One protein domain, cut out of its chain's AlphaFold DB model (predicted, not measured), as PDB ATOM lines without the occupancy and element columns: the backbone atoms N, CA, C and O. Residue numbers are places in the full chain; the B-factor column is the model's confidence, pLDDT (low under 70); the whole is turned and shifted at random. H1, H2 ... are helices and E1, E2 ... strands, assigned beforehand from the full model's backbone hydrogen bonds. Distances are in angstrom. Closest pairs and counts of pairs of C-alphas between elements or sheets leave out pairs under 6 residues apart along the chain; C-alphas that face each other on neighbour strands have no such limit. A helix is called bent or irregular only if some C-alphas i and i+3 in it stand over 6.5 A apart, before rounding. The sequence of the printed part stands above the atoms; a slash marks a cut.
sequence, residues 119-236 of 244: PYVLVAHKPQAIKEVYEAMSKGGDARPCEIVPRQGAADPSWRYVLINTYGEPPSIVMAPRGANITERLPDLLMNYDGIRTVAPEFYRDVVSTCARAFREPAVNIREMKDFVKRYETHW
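What this domain is: This is residues 119 to 236 of the 244 residues of an uncharacterized protein of Lysobacter ruishenii (UniProt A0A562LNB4). A strongly twisted five-strand sheet forms the middle layer of three, with the long helix H4 crossing one face and H1 covering the other. H5 folds back from the end of H4 as a helical hairpin, and the short H2 and H3 sit near H1, H3 packing on it. The printed part has 118 residues, with E1 H1 E2 E3 E4 H2 H3 E5 H4 H5 along the chain; the sheet, E1 E4 E3 E2 E5, is mixed, and the class is mixed, helices and strands. It is compact, with a radius of gyration of the C-alphas of 13.2 A, and rounded, spanning 30 by 30 by 27 A.

How they stand to each other: E2, residues 143 to 150, E3, residues 159 to 166, and E4, residues 172 to 177, form a meander, each strand the antiparallel neighbour of the one before, and E2 and E3 are a hairpin, as are E3 and E4. N 146 and O 163 are 3.0 A apart, and N 162 and O 174 2.8 A, within hydrogen-bond range. The edge strands are parallel to their neighbours: E1, residues 121 to 123, to E4, with N 122 and O 173 at 2.8 A, and E5, residues 196 to 199, to E2, with N 197 and O 147 at 2.8 A. H4, residues 201 to 214, is on the sheet at a height of 9.3 A and runs across the strands, only just, at 61 degrees to E2 on the local plane. H1, residues 127 to 137, is on the opposite face at a height of 9.5 A, over E4 and along the strands, at 6 degrees to E4 on the local plane. E1, H1, E2 is a split strand-helix-strand unit, two strands that run the same way in one sheet but are not neighbours, with a helix between them along the chain; E4 and E3 are between E1 and E2 in the sheet, and its crossover is right-handed. E4, H2, residues 181 to 184, H3, residues 186 to 189, and E5 form another, also right-handed, with E3 and E2 between its strands. H3 touches H1, the closest C-alphas being Leu 189 and Lys 131, 5.2 A apart. Residues 210 to 214 of H4 touch H5, residues 218 to 231, at a shallow tilt of 26 degrees, opposite ways, with the closest C-alphas, Ala 214 and Asn 221, 4.2 A apart. H2, H3 and H5 only graze the sheet. Every O i to N i+4 pair is within hydrogen-bond range in H1 and H4, 8 of 10 are in H5, and H2 and H3 are too short for one.

Where its parts are: E2 measures 21.5 A, E3 21.4 A, E4 16.6 A, H1 15.6 A, H4 19.9 A and H5 21.3 A. E1 begins at C-alpha 121 (36.282, 5.639, 83.058), and H5 ends at C-alpha 231 (46.503, -4.110, 76.118). H5 is irregular, with C-alphas 219 and 222 7.2 A apart.

The domain as a whole: The two C-alphas farthest apart, Asn 181 and Thr 234, are 35.6 A apart. The printed part has no cut and no long link. Mean pLDDT of the printed part is 93.6, and no printed residue is under 70.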
ATOM      1  N   PRO A 119      44.403   8.123  82.306       93.88
ATOM      2  CA  PRO A 119      43.095   7.962  81.659       93.88
ATOM      3  C   PRO A 119      41.989   7.528  82.643       93.88
ATOM      4  O   PRO A 119      42.270   6.943  83.690       93.88
ATOM      5  N   TYR A 120      40.721   7.751  82.280       96.88
ATOM      6  CA  TYR A 120      39.562   7.502  83.152       96.88
ATOM      7  C   TYR A 120      38.449   6.678  82.496       96.88
ATOM      8  O   TYR A 120      38.213   6.766  81.290       96.88
ATOM      9  N   VAL A 121      37.693   5.947  83.321       98.00
ATOM     10  CA  VAL A 121      36.282   5.639  83.058       98.00
ATOM     11  C   VAL A 121      35.429   6.674  83.780       98.00
ATOM     12  O   VAL A 121      35.499   6.805  85.001       98.00
ATOM     13  N   LEU A 122      34.593   7.386  83.039       98.06
ATOM     14  CA  LEU A 122      33.685   8.407  83.553       98.06
ATOM     15  C   LEU A 122      32.240   8.054  83.216       98.06
ATOM     16  O   LEU A 122      31.973   7.263  82.316       98.06
ATOM     17  N   VAL A 123      31.293   8.680  83.903       98.06
ATOM     18  CA  VAL A 123      29.863   8.566  83.640       98.06
ATOM     19  C   VAL A 123      29.267   9.941  83.369       98.06
ATOM     20  O   VAL A 123      29.416  10.890  84.143       98.06
ATOM     21  N   ALA A 124      28.540  10.055  82.260       96.81
ATOM     22  CA  ALA A 124      27.817  11.263  81.901       96.81
ATOM     23  C   ALA A 124      26.544  11.392  82.757       96.81
ATOM     24  O   ALA A 124      25.452  10.995  82.348       96.81
ATOM     25  N   HIS A 125      26.679  11.970  83.953       92.88
ATOM     26  CA  HIS A 125      25.550  12.286  84.838       92.88
ATOM     27  C   HIS A 125      25.178  13.769  84.855       92.88
ATOM     28  O   HIS A 125      23.995  14.113  84.904       92.88
ATOM     29  N   LYS A 126      26.175  14.657  84.822       95.00
ATOM     30  CA  LYS A 126      25.976  16.108  84.889       95.00
ATOM     31  C   LYS A 126      26.563  16.770  83.642       95.00
ATOM     32  O   LYS A 126      27.773  16.664  83.458       95.00
ATOM     33  N   PRO A 127      25.755  17.481  82.828       96.00
ATOM     34  CA  PRO A 127      26.223  18.059  81.567       96.00
ATOM     35  C   PRO A 127      27.417  18.997  81.735       96.00
ATOM     36  O   PRO A 127      28.389  18.877  81.001       96.00
ATOM     37  N   GLN A 128      27.372  19.888  82.731       96.25
ATOM     38  CA  GLN A 128      28.478  20.817  82.956       96.25
ATOM     39  C   GLN A 128      29.740  20.080  83.401       96.25
ATOM     40  O   GLN A 128      30.792  20.311  82.836       96.25
ATOM     41  N   ALA A 129      29.634  19.149  84.355       96.69
ATOM     42  CA  ALA A 129      30.811  18.440  84.854       96.69
ATOM     43  C   ALA A 129      31.518  17.655  83.741       96.69
ATOM     44  O   ALA A 129      32.729  17.759  83.615       96.69
ATOM     45  N   ILE A 130      30.773  16.926  82.898       96.56
ATOM     46  CA  ILE A 130      31.402  16.158  81.813       96.56
ATOM     47  C   ILE A 130      32.033  17.067  80.758       96.56
ATOM     48  O   ILE A 130      33.079  16.719  80.221       96.56
ATOM     49  N   LYS A 131      31.429  18.233  80.496       96.12
ATOM     50  CA  LYS A 131      31.995  19.245  79.605       96.12
ATOM     51  C   LYS A 131      33.330  19.768  80.144       96.12
ATOM     52  O   LYS A 131      34.314  19.714  79.424       96.12
ATOM     53  N   GLU A 132      33.377  20.185  81.409       95.38
ATOM     54  CA  GLU A 132      34.604  20.697  82.042       95.38
ATOM     55  C   GLU A 132      35.717  19.636  82.073       95.38
ATOM     56  O   GLU A 132      36.856  19.911  81.707       95.38
ATOM     57  N   VAL A 133      35.390  18.390  82.456       95.25
ATOM     58  CA  VAL A 133      36.374  17.290  82.446       95.25
ATOM     59  C   VAL A 133      36.880  17.037  81.024       95.25
ATOM     60  O   VAL A 133      38.077  16.854  80.822       95.25
ATOM     61  N   TYR A 134      35.992  17.047  80.028       94.50
ATOM     62  CA  TYR A 134      36.376  16.883  78.630       94.50
ATOM     63  C   TYR A 134      37.280  18.014  78.126       94.50
ATOM     64  O   TYR A 134      38.298  17.738  77.494       94.50
ATOM     65  N   GLU A 135      36.933  19.273  78.393       93.00
ATOM     66  CA  GLU A 135      37.717  20.440  77.970       93.00
ATOM     67  C   GLU A 135      39.127  20.412  78.573       93.00
ATOM     68  O   GLU A 135      40.100  20.625  77.844       93.00
ATOM     69  N   ALA A 136      39.247  20.036  79.851       90.25
ATOM     70  CA  ALA A 136      40.533  19.857  80.518       90.25
ATOM     71  C   ALA A 136      41.364  18.720  79.892       90.25
ATOM     72  O   ALA A 136      42.501  18.942  79.480       90.25
ATOM     73  N   MET A 137      40.797  17.514  79.754       89.19
ATOM     74  CA  MET A 137      41.523  16.356  79.202       89.19
ATOM     75  C   MET A 137      41.907  16.540  77.732       89.19
ATOM     76  O   MET A 137      42.953  16.073  77.295       89.19
ATOM     77  N   SER A 138      41.056  17.210  76.956       88.38
ATOM     78  CA  SER A 138      41.308  17.474  75.540       88.38
ATOM     79  C   SER A 138      42.244  18.657  75.309       88.38
ATOM     80  O   SER A 138      42.466  18.998  74.157       88.38
ATOM     81  N   LYS A 139      42.770  19.323  76.348       84.81
ATOM     82  CA  LYS A 139      43.627  20.516  76.198       84.81
ATOM     83  C   LYS A 139      42.974  21.579  75.292       84.81
ATOM     84  O   LYS A 139      43.627  22.187  74.447       84.81
ATOM     85  N   GLY A 140      41.657  21.768  75.435       79.00
ATOM     86  CA  GLY A 140      40.880  22.694  74.604       79.00
ATOM     87  C   GLY A 140      40.448  22.144  73.239       79.00
ATOM     88  O   GLY A 140      40.232  22.927  72.317       79.00
ATOM     89  N   GLY A 141      40.287  20.823  73.095       79.56
ATOM     90  CA  GLY A 141      39.709  20.201  71.896       79.56
ATOM     91  C   GLY A 141      40.624  19.314  71.068       79.56
ATOM     92  O   GLY A 141      40.199  18.841  70.014       79.56
ATOM     93  N   ASP A 142      41.839  19.062  71.531       88.12
ATOM     94  CA  ASP A 142      42.787  18.103  70.967       88.12
ATOM     95  C   ASP A 142      42.394  16.650  71.296       88.12
ATOM     96  O   ASP A 142      43.142  15.840  71.848       88.12
ATOM     97  N   ALA A 143      41.135  16.332  70.999       91.19
ATOM     98  CA  ALA A 143      40.560  15.008  71.110       91.19
ATOM     99  C   ALA A 143      39.487  14.794  70.036       91.19
ATOM    100  O   ALA A 143      38.869  15.732  69.530       91.19
ATOM    101  N   ARG A 144      39.245  13.526  69.697       91.44
ATOM    102  CA  ARG A 144      38.182  13.091  68.780       91.44
ATOM    103  C   ARG A 144      37.267  12.085  69.471       91.44
ATOM    104  O   ARG A 144      37.470  10.876  69.326       91.44
ATOM    105  N   PRO A 145      36.298  12.554  70.275       94.56
ATOM    106  CA  PRO A 145      35.374  11.666  70.955       94.56
ATOM    107  C   PRO A 145      34.441  10.971  69.958       94.56
ATOM    108  O   PRO A 145      33.887  11.616  69.075       94.56
ATOM    109  N   CYS A 146      34.227   9.666  70.108       95.06
ATOM    110  CA  CYS A 146      33.269   8.917  69.288       95.06
ATOM    111  C   CYS A 146      32.543   7.852  70.112       95.06
ATOM    112  O   CYS A 146      33.140   7.206  70.973       95.06
ATOM    113  N   GLU A 147      31.253   7.644  69.856       96.38
ATOM    114  CA  GLU A 147      30.554   6.472  70.384       96.38
ATOM    115  C   GLU A 147      31.024   5.224  69.653       96.38
ATOM    116  O   GLU A 147      31.028   5.183  68.425       96.38
ATOM    117  N   ILE A 148      31.336   4.174  70.404       96.12
ATOM    118  CA  ILE A 148      31.661   2.874  69.834       96.12
ATOM    119  C   ILE A 148      30.461   1.928  69.895       96.12
ATOM    120  O   ILE A 148      29.761   1.821  70.907       96.12
ATOM    121  N   VAL A 149      30.245   1.194  68.807       96.75
ATOM    122  CA  VAL A 149      29.254   0.113  68.718       96.75
ATOM    123  C   VAL A 149      29.900  -1.130  68.110       96.75
ATOM    124  O   VAL A 149      30.746  -1.002  67.222       96.75
ATOM    125  N   PRO A 150      29.543  -2.348  68.546       97.00
ATOM    126  CA  PRO A 150      30.132  -3.543  67.968       97.00
ATOM    127  C   PRO A 150      29.658  -3.698  66.516       97.00
ATOM    128  O   PRO A 150      28.470  -3.579  66.224       97.00
ATOM    129  N   ARG A 151      30.579  -4.000  65.592       95.69
ATOM    130  CA  ARG A 151      30.262  -4.252  64.172       95.69
ATOM    131  C   ARG A 151      29.298  -5.431  63.995       95.69
ATOM    132  O   ARG A 151      28.559  -5.486  63.016       95.69
ATOM    133  N   GLN A 152      29.330  -6.388  64.923       93.12
ATOM    134  CA  GLN A 152      28.454  -7.556  64.954       93.12
ATOM    135  C   GLN A 152      27.940  -7.796  66.375       93.12
ATOM    136  O   GLN A 152      28.695  -7.691  67.340       93.12
ATOM    137  N   GLY A 153      26.669  -8.184  66.490       92.00
ATOM    138  CA  GLY A 153      25.995  -8.393  67.771       92.00
ATOM    139  C   GLY A 153      25.260  -7.148  68.271       92.00
ATOM    140  O   GLY A 153      25.189  -6.127  67.589       92.00
ATOM    141  N   ALA A 154      24.665  -7.259  69.456       91.50
ATOM    142  CA  ALA A 154      23.950  -6.157  70.087       91.50
ATOM    143  C   ALA A 154      24.904  -5.306  70.934       91.50
ATOM    144  O   ALA A 154      25.743  -5.843  71.659       91.50
ATOM    145  N   ALA A 155      24.746  -3.984  70.864       94.75
ATOM    146  CA  ALA A 155      25.353  -3.074  71.827       94.75
ATOM    147  C   ALA A 155      24.712  -3.253  73.214       94.75
ATOM    148  O   ALA A 155      23.579  -3.730  73.328       94.75
ATOM    149  N   ASP A 156      25.423  -2.839  74.261       95.69
ATOM    150  CA  ASP A 156      24.906  -2.825  75.628       95.69
ATOM    151  C   ASP A 156      23.585  -2.031  75.693       95.69
ATOM    152  O   ASP A 156      23.532  -0.898  75.202       95.69
ATOM    153  N   PRO A 157      22.504  -2.593  76.263       94.62
ATOM    154  CA  PRO A 157      21.192  -1.947  76.283       94.62
ATOM    155  C   PRO A 157      21.077  -0.812  77.311       94.62
ATOM    156  O   PRO A 157      20.129  -0.032  77.246       94.62
ATOM    157  N   SER A 158      22.017  -0.708  78.249       96.19
ATOM    158  CA  SER A 158      22.012   0.269  79.343       96.19
ATOM    159  C   SER A 158      22.938   1.448  79.062       96.19
ATOM    160  O   SER A 158      22.631   2.572  79.455       96.19
ATOM    161  N   TRP A 159      24.048   1.218  78.356       97.56
ATOM    162  CA  TRP A 159      25.116   2.201  78.182       97.56
ATOM    163  C   TRP A 159      25.485   2.443  76.712       97.56
ATOM    164  O   TRP A 159      25.549   1.536  75.878       97.56
ATOM    165  N   ARG A 160      25.760   3.709  76.396       97.50
ATOM    166  CA  ARG A 160      26.575   4.137  75.251       97.50
ATOM    167  C   ARG A 160      27.988   4.357  75.769       97.50
ATOM    168  O   ARG A 160      28.160   4.992  76.808       97.50
ATOM    169  N   TYR A 161      28.978   3.824  75.067       97.75
ATOM    170  CA  TYR A 161      30.384   4.004  75.416       97.75
ATOM    171  C   TYR A 161      30.987   4.979  74.420       97.75
ATOM    172  O   TYR A 161      31.003   4.701  73.222       97.75
ATOM    173  N   VAL A 162      31.441   6.126  74.911       97.06
ATOM    174  CA  VAL A 162      32.144   7.129  74.119       97.06
ATOM    175  C   VAL A 162      33.617   7.039  74.450       97.06
ATOM    176  O   VAL A 162      34.012   7.196  75.601       97.06
ATOM    177  N   LEU A 163      34.428   6.783  73.437       95.56
ATOM    178  CA  LEU A 163      35.870   6.826  73.557       95.56
ATOM    179  C   LEU A 163      36.337   8.260  73.325       95.56
ATOM    180  O   LEU A 163      36.102   8.808  72.251       95.56
ATOM    181  N   ILE A 164      36.999   8.856  74.312       94.25
ATOM    182  CA  ILE A 164      37.683  10.143  74.191       94.25
ATOM    183  C   ILE A 164      39.111   9.851  73.745       94.25
ATOM    184  O   ILE A 164      39.953   9.461  74.551       94.25
ATOM    185  N   ASN A 165      39.358  10.014  72.451       89.62
ATOM    186  CA  ASN A 165      40.672   9.821  71.860       89.62
ATOM    187  C   ASN A 165      41.438  11.146  71.834       89.62
ATOM    188  O   ASN A 165      41.262  11.933  70.905       89.62
ATOM    189  N   THR A 166      42.213  11.407  72.878       87.50
ATOM    190  CA  THR A 166      43.130  12.548  72.990       87.50
ATOM    191  C   THR A 166      44.357  12.346  72.111       87.50
ATOM    192  O   THR A 166      44.851  11.228  71.990       87.50
ATOM    193  N   TYR A 167      44.864  13.407  71.491       82.69
ATOM    194  CA  TYR A 167      46.116  13.318  70.743       82.69
ATOM    195  C   TYR A 167      47.311  13.322  71.706       82.69
ATOM    196  O   TYR A 167      47.378  14.116  72.641       82.69
ATOM    197  N   GLY A 168      48.258  12.409  71.505       82.31
ATOM    198  CA  GLY A 168      49.460  12.279  72.335       82.31
ATOM    199  C   GLY A 168      49.252  11.641  73.718       82.31
ATOM    200  O   GLY A 168      50.245  11.268  74.331       82.31
ATOM    201  N   GLU A 169      48.007  11.456  74.174       86.00
ATOM    202  CA  GLU A 169      47.670  10.956  75.517       86.00
ATOM    203  C   GLU A 169      46.718   9.750  75.469       86.00
ATOM    204  O   GLU A 169      45.789   9.748  74.657       86.00
ATOM    205  N   PRO A 170      46.849   8.758  76.366       88.56
ATOM    206  CA  PRO A 170      45.984   7.583  76.372       88.56
ATOM    207  C   PRO A 170      44.476   7.897  76.410       88.56
ATOM    208  O   PRO A 170      44.053   8.817  77.113       88.56
ATOM    209  N   PRO A 171      43.624   7.105  75.727       92.19
ATOM    210  CA  PRO A 171      42.205   7.411  75.641       92.19
ATOM    211  C   PRO A 171      41.476   7.183  76.969       92.19
ATOM    212  O   PRO A 171      41.776   6.256  77.724       92.19
ATOM    213  N   SER A 172      40.434   7.982  77.197       95.62
ATOM    214  CA  SER A 172      39.466   7.790  78.285       95.62
ATOM    215  C   SER A 172      38.126   7.281  77.751       95.62
ATOM    216  O   SER A 172      37.818   7.435  76.568       95.62
ATOM    217  N   ILE A 173      37.303   6.674  78.605       97.44
ATOM    218  CA  ILE A 173      35.976   6.160  78.236       97.44
ATOM    219  C   ILE A 173      34.902   6.875  79.053       97.44
ATOM    220  O   ILE A 173      34.963   6.921  80.277       97.44
ATOM    221  N   VAL A 174      33.866   7.375  78.384       98.00
ATOM    222  CA  VAL A 174      32.655   7.905  79.015       98.00
ATOM    223  C   VAL A 174      31.508   6.927  78.802       98.00
ATOM    224  O   VAL A 174      31.127   6.616  77.676       98.00
ATOM    225  N   MET A 175      30.918   6.472  79.898       98.31
ATOM    226  CA  MET A 175      29.665   5.734  79.920       98.31
ATOM    227  C   MET A 175      28.504   6.727  79.971       98.31
ATOM    228  O   MET A 175      28.402   7.542  80.886       98.31
ATOM    229  N   ALA A 176      27.591   6.653  79.013       97.62
ATOM    230  CA  ALA A 176      26.397   7.484  78.986       97.62
ATOM    231  C   ALA A 176      25.134   6.612  79.033       97.62
ATOM    232  O   ALA A 176      24.987   5.708  78.205       97.62
ATOM    233  N   PRO A 177      24.222   6.826  79.997       96.25
ATOM    234  CA  PRO A 177      23.055   5.966  80.156       96.25
ATOM    235  C   PRO A 177      22.102   6.124  78.969       96.25
ATOM    236  O   PRO A 177      21.715   7.240  78.605       96.25
ATOM    237  N   ARG A 178      21.705   5.013  78.343       93.38
ATOM    238  CA  ARG A 178      20.774   5.035  77.208       93.38
ATOM    239  C   ARG A 178      19.423   5.606  77.628       93.38
ATOM    240  O   ARG A 178      18.906   5.300  78.697       93.38
ATOM    241  N   GLY A 179      18.857   6.449  76.767       90.06
ATOM    242  CA  GLY A 179      17.568   7.106  76.999       90.06
ATOM    243  C   GLY A 179      17.611   8.295  77.965       90.06
ATOM    244  O   GLY A 179      16.580   8.923  78.187       90.06
ATOM    245  N   ALA A 180      18.773   8.641  78.529       93.50
ATOM    246  CA  ALA A 180      18.908   9.850  79.334       93.50
ATOM    247  C   ALA A 180      19.102  11.094  78.453       93.50
ATOM    248  O   ALA A 180      19.855  11.069  77.483       93.50
ATOM    249  N   ASN A 181      18.511  12.225  78.849       93.81
ATOM    250  CA  ASN A 181      18.609  13.482  78.091       93.81
ATOM    251  C   ASN A 181      20.055  13.967  77.883       93.81
ATOM    252  O   ASN A 181      20.353  14.597  76.875       93.81
ATOM    253  N   ILE A 182      20.952  13.705  78.838       93.56
ATOM    254  CA  ILE A 182      22.369  14.086  78.723       93.56
ATOM    255  C   ILE A 182      23.070  13.347  77.582       93.56
ATOM    256  O   ILE A 182      23.917  13.918  76.906       93.56
ATOM    257  N   THR A 183      22.679  12.101  77.350       93.62
ATOM    258  CA  THR A 183      23.275  11.211  76.362       93.62
ATOM    259  C   THR A 183      23.013  11.687  74.936       93.62
ATOM    260  O   THR A 183      23.897  11.627  74.088       93.62
ATOM    261  N   GLU A 184      21.833  12.255  74.685       93.38
ATOM    262  CA  GLU A 184      21.507  12.880  73.395       93.38
ATOM    263  C   GLU A 184      22.196  14.236  73.196       93.38
ATOM    264  O   GLU A 184      22.343  14.696  72.070       93.38
ATOM    265  N   ARG A 185      22.671  14.855  74.282       94.94
ATOM    266  CA  ARG A 185      23.410  16.124  74.259       94.94
ATOM    267  C   ARG A 185      24.925  15.951  74.191       94.94
ATOM    268  O   ARG A 185      25.630  16.950  74.161       94.94
ATOM    269  N   LEU A 186      25.451  14.725  74.175       93.88
ATOM    270  CA  LEU A 186      26.900  14.494  74.102       93.88
ATOM    271  C   LEU A 186      27.583  15.218  72.929       93.88
ATOM    272  O   LEU A 186      28.645  15.783  73.178       93.88
ATOM    273  N   PRO A 187      26.996  15.301  71.716       94.12
ATOM    274  CA  PRO A 187      27.588  16.081  70.629       94.12
ATOM    275  C   PRO A 187      27.744  17.580  70.940       94.12
ATOM    276  O   PRO A 187      28.658  18.211  70.424       94.12
ATOM    277  N   ASP A 188      26.887  18.140  71.802       94.25
ATOM    278  CA  ASP A 188      26.961  19.547  72.228       94.25
ATOM    279  C   ASP A 188      27.952  19.759  73.385       94.25
ATOM    280  O   ASP A 188      28.395  20.879  73.638       94.25
ATOM    281  N   LEU A 189      28.233  18.700  74.152       94.38
ATOM    282  CA  LEU A 189      29.068  18.746  75.356       94.38
ATOM    283  C   LEU A 189      30.524  18.374  75.072       94.38
ATOM    284  O   LEU A 189      31.413  18.818  75.791       94.38
ATOM    285  N   LEU A 190      30.756  17.547  74.054       94.62
ATOM    286  CA  LEU A 190      32.063  17.032  73.679       94.62
ATOM    287  C   LEU A 190      32.450  17.633  72.325       94.62
ATOM    288  O   LEU A 190      31.992  17.173  71.281       94.62
ATOM    289  N   MET A 191      33.275  18.681  72.329       93.00
ATOM    290  CA  MET A 191      33.748  19.310  71.088       93.00
ATOM    291  C   MET A 191      34.403  18.270  70.166       93.00
ATOM    292  O   MET A 191      35.049  17.351  70.651       93.00
ATOM    293  N   ASN A 192      34.263  18.402  68.846       94.12
ATOM    294  CA  ASN A 192      34.796  17.442  67.864       94.12
ATOM    295  C   ASN A 192      34.215  16.015  67.963       94.12
ATOM    296  O   ASN A 192      34.870  15.056  67.556       94.12
ATOM    297  N   TYR A 193      32.988  15.862  68.474       94.50
ATOM    298  CA  TYR A 193      32.284  14.578  68.491       94.50
ATOM    299  C   TYR A 193      32.120  13.987  67.081       94.50
ATOM    300  O   TYR A 193      31.371  14.507  66.257       94.50
ATOM    301  N   ASP A 194      32.786  12.861  66.829       93.25
ATOM    302  CA  ASP A 194      32.908  12.189  65.524       93.25
ATOM    303  C   ASP A 194      31.767  11.183  65.262       93.25
ATOM    304  O   ASP A 194      31.847  10.307  64.403       93.25
ATOM    305  N   GLY A 195      30.674  11.276  66.022       93.88
ATOM    306  CA  GLY A 195      29.511  10.418  65.832       93.88
ATOM    307  C   GLY A 195      29.729   8.989  66.334       93.88
ATOM    308  O   GLY A 195      30.250   8.772  67.428       93.88
ATOM    309  N   ILE A 196      29.251   8.014  65.555       94.88
ATOM    310  CA  ILE A 196      29.257   6.587  65.898       94.88
ATOM    311  C   ILE A 196      30.289   5.862  65.037       94.88
ATOM    312  O   ILE A 196      30.263   5.961  63.810       94.88
ATOM    313  N   ARG A 197      31.139   5.057  65.673       94.50
ATOM    314  CA  ARG A 197      32.135   4.206  65.030       94.50
ATOM    315  C   ARG A 197      31.873   2.736  65.341       94.50
ATOM    316  O   ARG A 197      31.708   2.335  66.492       94.50
ATOM    317  N   THR A 198      31.846   1.911  64.300       94.88
ATOM    318  CA  THR A 198      31.759   0.456  64.459       94.88
ATOM    319  C   THR A 198      33.133  -0.122  64.771       94.88
ATOM    320  O   THR A 198      34.071   0.160  64.027       94.88
ATOM    321  N   VAL A 199      33.229  -0.971  65.789       94.62
ATOM    322  CA  VAL A 199      34.490  -1.580  66.248       94.62
ATOM    323  C   VAL A 199      34.398  -3.106  66.308       94.62
ATOM    324  O   VAL A 199      33.297  -3.674  66.290       94.62
ATOM    325  N   ALA A 200      35.538  -3.786  66.401       94.38
ATOM    326  CA  ALA A 200      35.605  -5.227  66.611       94.38
ATOM    327  C   ALA A 200      34.793  -5.659  67.859       94.38
ATOM    328  O   ALA A 200      34.897  -5.028  68.919       94.38
ATOM    329  N   PRO A 201      33.980  -6.735  67.784       95.00
ATOM    330  CA  PRO A 201      33.201  -7.218  68.927       95.00
ATOM    331  C   PRO A 201      34.039  -7.556  70.169       95.00
ATOM    332  O   PRO A 201      33.538  -7.464  71.288       95.00
ATOM    333  N   GLU A 202      35.288  -7.976  69.984       94.00
ATOM    334  CA  GLU A 202      36.251  -8.286  71.043       94.00
ATOM    335  C   GLU A 202      36.685  -7.012  71.767       94.00
ATOM    336  O   GLU A 202      36.639  -6.963  72.995       94.00
ATOM    337  N   PHE A 203      37.015  -5.964  71.005       94.44
ATOM    338  CA  PHE A 203      37.340  -4.648  71.546       94.44
ATOM    339  C   PHE A 203      36.161  -4.073  72.337       94.44
ATOM    340  O   PHE A 203      36.315  -3.679  73.492       94.44
ATOM    341  N   TYR A 204      34.955  -4.115  71.762       96.19
ATOM    342  CA  TYR A 204      33.749  -3.649  72.447       96.19
ATOM    343  C   TYR A 204      33.514  -4.389  73.773       96.19
ATOM    344  O   TYR A 204      33.239  -3.765  74.798       96.19
ATOM    345  N   ARG A 205      33.664  -5.722  73.783       96.12
ATOM    346  CA  ARG A 205      33.534  -6.538  75.001       96.12
ATOM    347  C   ARG A 205      34.577  -6.178  76.059       96.12
ATOM    348  O   ARG A 205      34.239  -6.196  77.245       96.12
ATOM    349  N   ASP A 206      35.806  -5.843  75.667       96.00
ATOM    350  CA  ASP A 206      36.828  -5.431  76.635       96.00
ATOM    351  C   ASP A 206      36.589  -4.016  77.178       96.00
ATOM    352  O   ASP A 206      36.780  -3.805  78.373       96.00
ATOM    353  N   VAL A 207      36.081  -3.075  76.372       96.81
ATOM    354  CA  VAL A 207      35.621  -1.761  76.873       96.81
ATOM    355  C   VAL A 207      34.535  -1.962  77.928       96.81
ATOM    356  O   VAL A 207      34.682  -1.489  79.053       96.81
ATOM    357  N   VAL A 208      33.482  -2.724  77.610       97.50
ATOM    358  CA  VAL A 208      32.386  -3.023  78.551       97.50
ATOM    359  C   VAL A 208      32.932  -3.644  79.840       97.50
ATOM    360  O   VAL A 208      32.574  -3.224  80.942       97.50
ATOM    361  N   SER A 209      33.833  -4.621  79.713       97.38
ATOM    362  CA  SER A 209      34.427  -5.316  80.859       97.38
ATOM    363  C   SER A 209      35.328  -4.401  81.693       97.38
ATOM    364  O   SER A 209      35.299  -4.479  82.918       97.38
ATOM    365  N   THR A 210      36.098  -3.521  81.052       97.81
ATOM    366  CA  THR A 210      36.958  -2.524  81.710       97.81
ATOM    367  C   THR A 210      36.111  -1.528  82.488       97.81
ATOM    368  O   THR A 210      36.342  -1.342  83.678       97.81
ATOM    369  N   CYS A 211      35.060  -0.985  81.872       97.88
ATOM    370  CA  CYS A 211      34.093  -0.125  82.546       97.88
ATOM    371  C   CYS A 211      33.448  -0.812  83.755       97.88
ATOM    372  O   CYS A 211      33.374  -0.227  84.833       97.88
ATOM    373  N   ALA A 212      33.035  -2.076  83.615       97.12
ATOM    374  CA  ALA A 212      32.446  -2.835  84.714       97.12
ATOM    375  C   ALA A 212      33.435  -3.093  85.866       97.12
ATOM    376  O   ALA A 212      33.022  -3.132  87.026       97.12
ATOM    377  N   ARG A 213      34.732  -3.280  85.578       97.56
ATOM    378  CA  ARG A 213      35.777  -3.416  86.607       97.56
ATOM    379  C   ARG A 213      36.086  -2.079  87.277       97.56
ATOM    380  O   ARG A 213      36.107  -2.038  88.503       97.56
ATOM    381  N   ALA A 214      36.212  -1.002  86.501       96.19
ATOM    382  CA  ALA A 214      36.413   0.360  86.998       96.19
ATOM    383  C   ALA A 214      35.259   0.842  87.896       96.19
ATOM    384  O   ALA A 214      35.481   1.620  88.816       96.19
ATOM    385  N   PHE A 215      34.038   0.340  87.677       93.88
ATOM    386  CA  PHE A 215      32.873   0.649  88.511       93.88
ATOM    387  C   PHE A 215      32.942   0.027  89.919       93.88
ATOM    388  O   PHE A 215      32.233   0.468  90.818       93.88
ATOM    389  N   ARG A 216      33.751  -1.019  90.148       95.12
ATOM    390  CA  ARG A 216      33.695  -1.802  91.399       95.12
ATOM    391  C   ARG A 216      34.085  -0.990  92.626       95.12
ATOM    392  O   ARG A 216      33.397  -1.062  93.639       95.12
ATOM    393  N   GLU A 217      35.173  -0.238  92.526       95.75
ATOM    394  CA  GLU A 217      35.725   0.562  93.616       95.75
ATOM    395  C   GLU A 217      36.367   1.835  93.048       95.75
ATOM    396  O   GLU A 217      36.988   1.770  91.985       95.75
ATOM    397  N   PRO A 218      36.303   2.982  93.750       96.44
ATOM    398  CA  PRO A 218      36.885   4.220  93.240       96.44
ATOM    399  C   PRO A 218      38.368   4.097  92.861       96.44
ATOM    400  O   PRO A 218      38.763   4.557  91.794       96.44
ATOM    401  N   ALA A 219      39.166   3.412  93.690       96.12
ATOM    402  CA  ALA A 219      40.615   3.289  93.515       96.12
ATOM    403  C   ALA A 219      41.054   2.437  92.317       96.12
ATOM    404  O   ALA A 219      42.206   2.525  91.897       96.12
ATOM    405  N   VAL A 220      40.174   1.601  91.751       96.69
ATOM    406  CA  VAL A 220      40.566   0.740  90.624       96.69
ATOM    407  C   VAL A 220      40.379   1.407  89.266       96.69
ATOM    408  O   VAL A 220      40.886   0.883  88.283       96.69
ATOM    409  N   ASN A 221      39.708   2.559  89.188       97.88
ATOM    410  CA  ASN A 221      39.359   3.213  87.924       97.88
ATOM    411  C   ASN A 221      40.583   3.473  87.027       97.88
ATOM    412  O   ASN A 221      40.704   2.887  85.950       97.88
ATOM    413  N   ILE A 222      41.529   4.285  87.511       96.56
ATOM    414  CA  ILE A 222      42.731   4.663  86.755       96.56
ATOM    415  C   ILE A 222      43.582   3.431  86.447       96.56
ATOM    416  O   ILE A 222      44.102   3.290  85.342       96.56
ATOM    417  N   ARG A 223      43.704   2.497  87.397       96.38
ATOM    418  CA  ARG A 223      44.464   1.259  87.195       96.38
ATOM    419  C   ARG A 223      43.872   0.406  86.071       96.38
ATOM    420  O   ARG A 223      44.612  -0.019  85.191       96.38
ATOM    421  N   GLU A 224      42.563   0.168  86.083       97.75
ATOM    422  CA  GLU A 224      41.881  -0.623  85.051       97.75
ATOM    423  C   GLU A 224      41.990   0.034  83.671       97.75
ATOM    424  O   GLU A 224      42.159  -0.666  82.669       97.75
ATOM    425  N   MET A 225      41.967   1.369  83.613       96.25
ATOM    426  CA  MET A 225      42.217   2.108  82.377       96.25
ATOM    427  C   MET A 225      43.666   2.022  81.912       96.25
ATOM    428  O   MET A 225      43.894   1.775  80.733       96.25
ATOM    429  N   LYS A 226      44.651   2.144  82.806       95.19
ATOM    430  CA  LYS A 226      46.069   1.940  82.466       95.19
ATOM    431  C   LYS A 226      46.314   0.523  81.937       95.19
ATOM    432  O   LYS A 226      46.983   0.354  80.919       95.19
ATOM    433  N   ASP A 227      45.707  -0.489  82.556       95.81
ATOM    434  CA  ASP A 227      45.777  -1.873  82.081       95.81
ATOM    435  C   ASP A 227      45.096  -2.046  80.712       95.81
ATOM    436  O   ASP A 227      45.576  -2.816  79.880       95.81
ATOM    437  N   PHE A 228      43.975  -1.359  80.464       94.81
ATOM    438  CA  PHE A 228      43.301  -1.343  79.161       94.81
ATOM    439  C   PHE A 228      44.166  -0.705  78.078       94.81
ATOM    440  O   PHE A 228      44.397  -1.328  77.045       94.81
ATOM    441  N   VAL A 229      44.713   0.481  78.339       92.12
ATOM    442  CA  VAL A 229      45.630   1.174  77.428       92.12
ATOM    443  C   VAL A 229      46.803   0.272  77.071       92.12
ATOM    444  O   VAL A 229      47.077   0.078  75.891       92.12
ATOM    445  N   LYS A 230      47.411  -0.377  78.070       92.62
ATOM    446  CA  LYS A 230      48.519  -1.312  77.869       92.62
ATOM    447  C   LYS A 230      48.174  -2.471  76.929       92.62
ATOM    448  O   LYS A 230      48.994  -2.864  76.105       92.62
ATOM    449  N   ARG A 231      46.958  -3.029  77.020       92.38
ATOM    450  CA  ARG A 231      46.503  -4.110  76.118       92.38
ATOM    451  C   ARG A 231      46.380  -3.654  74.663       92.38
ATOM    452  O   ARG A 231      46.530  -4.483  73.770       92.38
ATOM    453  N   TYR A 232      46.127  -2.367  74.437       88.00
ATOM    454  CA  TYR A 232      45.907  -1.782  73.115       88.00
ATOM    455  C   TYR A 232      46.995  -0.784  72.702       88.00
ATOM    456  O   TYR A 232      46.770   0.002  71.784       88.00
ATOM    457  N   GLU A 233      48.183  -0.833  73.313       84.31
ATOM    458  CA  GLU A 233      49.318   0.043  72.978       84.31
ATOM    459  C   GLU A 233      49.669  -0.007  71.484       84.31
ATOM    460  O   GLU A 233      49.973   1.015  70.881       84.31
ATOM    461  N   THR A 234      49.551  -1.175  70.843       81.50
ATOM    462  CA  THR A 234      49.832  -1.338  69.404       81.50
ATOM    463  C   THR A 234      48.852  -0.597  68.493       81.50
ATOM    464  O   THR A 234      49.141  -0.425  67.313       81.50
ATOM    465  N   HIS A 235      47.698  -0.182  69.016       78.38
ATOM    466  CA  HIS A 235      46.679   0.578  68.286       78.38
ATOM    467  C   HIS A 235      46.921   2.092  68.380       78.38
ATOM    468  O   HIS A 235      46.140   2.887  67.858       78.38
ATOM    469  N   TRP A 236      47.998   2.496  69.053       73.44
ATOM    470  CA  TRP A 236      48.474   3.866  69.095       73.44
ATOM    471  C   TRP A 236      49.313   4.153  67.843       73.44
ATOM    472  O   TRP A 236      50.509   3.864  67.796       73.44
TER     473      TRP A 236